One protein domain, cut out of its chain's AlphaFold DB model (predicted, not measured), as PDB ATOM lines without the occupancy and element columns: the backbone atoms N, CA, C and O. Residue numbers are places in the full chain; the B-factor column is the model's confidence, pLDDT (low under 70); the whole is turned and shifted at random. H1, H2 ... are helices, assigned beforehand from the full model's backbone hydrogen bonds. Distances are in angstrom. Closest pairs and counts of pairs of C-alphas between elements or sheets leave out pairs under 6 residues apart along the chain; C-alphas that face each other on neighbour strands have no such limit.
ATOM      1  N   SER A 149      99.389  -8.784 209.934       83.44
ATOM      2  CA  SER A 149      98.861  -9.210 211.239       83.44
ATOM      3  C   SER A 149      97.560 -10.023 211.122       83.44
ATOM      4  O   SER A 149      97.344 -10.967 211.885       83.44
ATOM      5  N   TYR A 150      96.704  -9.688 210.151       85.06
ATOM      6  CA  TYR A 150      95.497 -10.444 209.839       85.06
ATOM      7  C   TYR A 150      95.839 -11.798 209.208       85.06
ATOM      8  O   TYR A 150      95.307 -12.812 209.651       85.06
ATOM      9  N   PHE A 151      96.765 -11.843 208.245       84.75
ATOM     10  CA  PHE A 151      97.224 -13.096 207.639       84.75
ATOM     11  C   PHE A 151      97.863 -14.043 208.657       84.75
ATOM     12  O   PHE A 151      97.614 -15.244 208.607       84.75
ATOM     13  N   VAL A 152      98.606 -13.518 209.634       87.12
ATOM     14  CA  VAL A 152      99.128 -14.308 210.758       87.12
ATOM     15  C   VAL A 152      97.984 -14.928 211.561       87.12
ATOM     16  O   VAL A 152      97.967 -16.139 211.760       87.12
ATOM     17  N   LYS A 153      96.988 -14.131 211.972       85.62
ATOM     18  CA  LYS A 153      95.808 -14.639 212.699       85.62
ATOM     19  C   LYS A 153      95.009 -15.646 211.873       85.62
ATOM     20  O   LYS A 153      94.451 -16.594 212.417       85.62
ATOM     21  N   TYR A 154      94.952 -15.442 210.563       83.06
ATOM     22  CA  TYR A 154      94.321 -16.364 209.637       83.06
ATOM     23  C   TYR A 154      95.066 -17.701 209.574       83.06
ATOM     24  O   TYR A 154      94.440 -18.752 209.669       83.06
ATOM     25  N   ALA A 155      96.396 -17.675 209.466       83.19
ATOM     26  CA  ALA A 155      97.224 -18.876 209.501       83.19
ATOM     27  C   ALA A 155      97.055 -19.634 210.828       83.19
ATOM     28  O   ALA A 155      96.838 -20.843 210.813       83.19
ATOM     29  N   GLU A 156      97.038 -18.922 211.961       84.38
ATOM     30  CA  GLU A 156      96.742 -19.493 213.285       84.38
ATOM     31  C   GLU A 156      95.360 -20.149 213.342       84.38
ATOM     32  O   GLU A 156      95.198 -21.252 213.871       84.38
ATOM     33  N   PHE A 157      94.352 -19.489 212.772       81.75
ATOM     34  CA  PHE A 157      93.010 -20.040 212.676       81.75
ATOM     35  C   PHE A 157      92.980 -21.305 211.813       81.75
ATOM     36  O   PHE A 157      92.364 -22.291 212.207       81.75
ATOM     37  N   MET A 158      93.660 -21.319 210.666       78.69
ATOM     38  CA  MET A 158      93.711 -22.488 209.783       78.69
ATOM     39  C   MET A 158      94.469 -23.662 210.410       78.69
ATOM     40  O   MET A 158      94.046 -24.808 210.256       78.69
ATOM     41  N   GLU A 159      95.528 -23.392 211.170       78.44
ATOM     42  CA  GLU A 159      96.242 -24.390 211.972       78.44
ATOM     43  C   GLU A 159      95.313 -24.999 213.040       78.44
ATOM     44  O   GLU A 159      95.212 -26.222 213.180       78.44
ATOM     45  N   TRP A 160      94.557 -24.146 213.745       83.25
ATOM     46  CA  TRP A 160      93.532 -24.576 214.694       83.25
ATOM     47  C   TRP A 160      92.464 -25.435 214.006       83.25
ATOM     48  O   TRP A 160      92.197 -26.552 214.450       83.25
ATOM     49  N   VAL A 161      91.905 -24.977 212.882       77.56
ATOM     50  CA  VAL A 161      90.933 -25.746 212.094       77.56
ATOM     51  C   VAL A 161      91.520 -27.111 211.742       77.56
ATOM     52  O   VAL A 161      90.904 -28.121 212.065       77.56
ATOM     53  N   GLY A 162      92.733 -27.173 211.186       74.56
ATOM     54  CA  GLY A 162      93.416 -28.423 210.841       74.56
ATOM     55  C   GLY A 162      93.472 -29.418 212.002       74.56
ATOM     56  O   GLY A 162      93.074 -30.573 211.841       74.56
ATOM     57  N   LYS A 163      93.853 -28.957 213.199       78.00
ATOM     58  CA  LYS A 163      93.935 -29.790 214.410       78.00
ATOM     59  C   LYS A 163      92.577 -30.327 214.881       78.00
ATOM     60  O   LYS A 163      92.506 -31.454 215.369       78.00
ATOM     61  N   TYR A 164      91.510 -29.539 214.745       76.38
ATOM     62  CA  TYR A 164      90.186 -29.863 215.294       76.38
ATOM     63  C   TYR A 164      89.155 -30.329 214.247       76.38
ATOM     64  O   TYR A 164      88.059 -30.751 214.618       76.38
ATOM     65  N   THR A 165      89.497 -30.335 212.953       69.50
ATOM     66  CA  THR A 165      88.621 -30.795 211.853       69.50
ATOM     67  C   THR A 165      88.155 -32.240 212.002       69.50
ATOM     68  O   THR A 165      87.058 -32.572 211.561       69.50
ATOM     69  N   SER A 166      88.947 -33.097 212.652       69.88
ATOM     70  CA  SER A 166      88.626 -34.515 212.857       69.88
ATOM     71  C   SER A 166      87.399 -34.748 213.749       69.88
ATOM     72  O   SER A 166      86.736 -35.777 213.618       69.88
ATOM     73  N   TRP A 167      87.070 -33.796 214.627       76.81
ATOM     74  CA  TRP A 167      85.924 -33.858 215.542       76.81
ATOM     75  C   TRP A 167      84.704 -33.064 215.038       76.81
ATOM     76  O   TRP A 167      83.596 -33.226 215.551       76.81
ATOM     77  N   MET A 168      84.869 -32.216 214.018       75.25
ATOM     78  CA  MET A 168      83.800 -31.337 213.545       75.25
ATOM     79  C   MET A 168      82.869 -32.023 212.531       75.25
ATOM     80  O   MET A 168      83.325 -32.748 211.642       75.25
ATOM     81  N   PRO A 169      81.551 -31.746 212.575       79.06
ATOM     82  CA  PRO A 169      80.636 -32.145 211.513       79.06
ATOM     83  C   PRO A 169      81.030 -31.509 210.172       79.06
ATOM     84  O   PRO A 169      81.321 -30.313 210.112       79.06
ATOM     85  N   LYS A 170      80.947 -32.267 209.070       73.94
ATOM     86  CA  LYS A 170      81.347 -31.799 207.724       73.94
ATOM     87  C   LYS A 170      80.689 -30.476 207.302       73.94
ATOM     88  O   LYS A 170      81.341 -29.649 206.680       73.94
ATOM     89  N   TRP A 171      79.424 -30.247 207.670       80.50
ATOM     90  CA  TRP A 171      78.705 -29.008 207.341       80.50
ATOM     91  C   TRP A 171      79.341 -27.760 207.972       80.50
ATOM     92  O   TRP A 171      79.398 -26.713 207.332       80.50
ATOM     93  N   LEU A 172      79.877 -27.880 209.191       76.31
ATOM     94  CA  LEU A 172      80.541 -26.783 209.890       76.31
ATOM     95  C   LEU A 172      81.887 -26.452 209.233       76.31
ATOM     96  O   LEU A 172      82.223 -25.280 209.086       76.31
ATOM     97  N   ILE A 173      82.608 -27.474 208.759       71.62
ATOM     98  CA  ILE A 173      83.852 -27.305 207.993       71.62
ATOM     99  C   ILE A 173      83.581 -26.507 206.709       71.62
ATOM    100  O   ILE A 173      84.341 -25.593 206.403       71.62
ATOM    101  N   TYR A 174      82.485 -26.784 205.993       72.75
ATOM    102  CA  TYR A 174      82.122 -26.034 204.783       72.75
ATOM    103  C   TYR A 174      81.731 -24.578 205.063       72.75
ATOM    104  O   TYR A 174      82.099 -23.701 204.288       72.75
ATOM    105  N   ILE A 175      81.029 -24.296 206.168       74.56
ATOM    106  CA  ILE A 175      80.700 -22.916 206.566       74.56
ATOM    107  C   ILE A 175      81.970 -22.146 206.925       74.56
ATOM    108  O   ILE A 175      82.166 -21.029 206.446       74.56
ATOM    109  N   ILE A 176      82.848 -22.756 207.727       71.19
ATOM    110  CA  ILE A 176      84.127 -22.157 208.106       71.19
ATOM    111  C   ILE A 176      84.951 -21.885 206.846       71.19
ATOM    112  O   ILE A 176      85.295 -20.731 206.609       71.19
ATOM    113  N   ALA A 177      85.160 -22.897 205.997       66.56
ATOM    114  CA  ALA A 177      85.902 -22.775 204.745       66.56
ATOM    115  C   ALA A 177      85.296 -21.738 203.786       66.56
ATOM    116  O   ALA A 177      86.038 -21.003 203.144       66.56
ATOM    117  N   GLY A 178      83.967 -21.635 203.690       65.94
ATOM    118  CA  GLY A 178      83.285 -20.631 202.864       65.94
ATOM    119  C   GLY A 178      83.468 -19.201 203.382       65.94
ATOM    120  O   GLY A 178      83.734 -18.290 202.604       65.94
ATOM    121  N   SER A 179      83.391 -19.005 204.701       67.50
ATOM    122  CA  SER A 179      83.584 -17.689 205.325       67.50
ATOM    123  C   SER A 179      85.033 -17.197 205.239       67.50
ATOM    124  O   SER A 179      85.277 -16.018 204.979       67.50
ATOM    125  N   THR A 180      85.999 -18.105 205.394       62.34
ATOM    126  CA  THR A 180      87.425 -17.792 205.317       62.34
ATOM    127  C   THR A 180      87.906 -17.613 203.886       62.34
ATOM    128  O   THR A 180      88.628 -16.655 203.605       62.34
ATOM    129  N   SER A 181      87.468 -18.478 202.967       58.47
ATOM    130  CA  SER A 181      87.799 -18.353 201.547       58.47
ATOM    131  C   SER A 181      87.244 -17.064 200.957       58.47
ATOM    132  O   SER A 181      88.003 -16.368 200.307       58.47
ATOM    133  N   GLY A 182      86.000 -16.664 201.246       58.22
ATOM    134  CA  GLY A 182      85.449 -15.399 200.740       58.22
ATOM    135  C   GLY A 182      86.247 -14.159 201.174       58.22
ATOM    136  O   GLY A 182      86.453 -13.243 200.381       58.22
ATOM    137  N   MET A 183      86.760 -14.147 202.409       54.56
ATOM    138  CA  MET A 183      87.512 -13.013 202.952       54.56
ATOM    139  C   MET A 183      88.967 -12.989 202.460       54.56
ATOM    140  O   MET A 183      89.461 -11.941 202.063       54.56
ATOM    141  N   VAL A 184      89.643 -14.142 202.410       51.81
ATOM    142  CA  VAL A 184      91.006 -14.263 201.859       51.81
ATOM    143  C   VAL A 184      91.024 -14.069 200.345       51.81
ATOM    144  O   VAL A 184      91.930 -13.417 199.833       51.81
ATOM    145  N   PHE A 185      89.994 -14.550 199.642       45.66
ATOM    146  CA  PHE A 185      89.773 -14.241 198.234       45.66
ATOM    147  C   PHE A 185      89.617 -12.733 198.073       45.66
ATOM    148  O   PHE A 185      90.360 -12.185 197.293       45.66
ATOM    149  N   SER A 186      88.829 -12.025 198.892       51.94
ATOM    150  CA  SER A 186      88.740 -10.553 198.827       51.94
ATOM    151  C   SER A 186      90.069  -9.805 199.061       51.94
ATOM    152  O   SER A 186      90.202  -8.676 198.587       51.94
ATOM    153  N   PHE A 187      91.034 -10.383 199.789       44.97
ATOM    154  CA  PHE A 187      92.351  -9.770 200.031       44.97
ATOM    155  C   PHE A 187      93.394 -10.127 198.952       44.97
ATOM    156  O   PHE A 187      94.111  -9.239 198.497       44.97
ATOM    157  N   PHE A 188      93.470 -11.381 198.485       42.72
ATOM    158  CA  PHE A 188      94.382 -11.789 197.396       42.72
ATOM    159  C   PHE A 188      93.816 -11.515 195.991       42.72
ATOM    160  O   PHE A 188      94.573 -11.276 195.050       42.72
ATOM    161  N   SER A 189      92.491 -11.448 195.835       41.47
ATOM    162  CA  SER A 189      91.820 -10.892 194.648       41.47
ATOM    163  C   SER A 189      91.950  -9.368 194.564       41.47
ATOM    164  O   SER A 189      91.561  -8.776 193.550       41.47
TER     165      SER A 189
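This is residues 149 to 189 of the 364 residues of the protein "TOP4c domain-containing protein" of Lobosporangium transversale (UniProt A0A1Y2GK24). Two helices stand side by side with a gap between them: H1 runs out, the chain turns in a loop at residues 165 to 169, and H2 folds back. The loop end, residues 166 to 172, sticks out. The printed part has 41 residues with two named helices, H1 then H2, and no named strand; its class is all helix. It is flat, spanning 30 by 18 by 8 A, and only just compact, close to loose, with a radius of gyration of the C-alphas of 10.8 A.

H1, residues 149 to 164, and H2, residues 170 to 189, are near each other, with 13 pairs of C-alphas within 10 A, the closest 8.3 A apart. A tight link of 5 residues joins them. Residues 166 to 172, of which 170 to 172 belong to H2, stand free. H2 has a kink of 25 degrees near residue 183. In H1 every O i to N i+4 pair is within hydrogen-bond range; in H2, 15 of 16 are.

H1 begins at C-alpha 149 (98.861, -9.210, 211.239) and measures 22.8 A from first to last C-alpha. H2 measures 26.8 A and ends at C-alpha 189 (91.820, -10.892, 194.648).

The C-alphas farthest apart, of Trp 167 and Ser 189, are 31.6 A apart. The printed part has no cut. pLDDT is under 70 at residues 165 to 166 and 177 to 189.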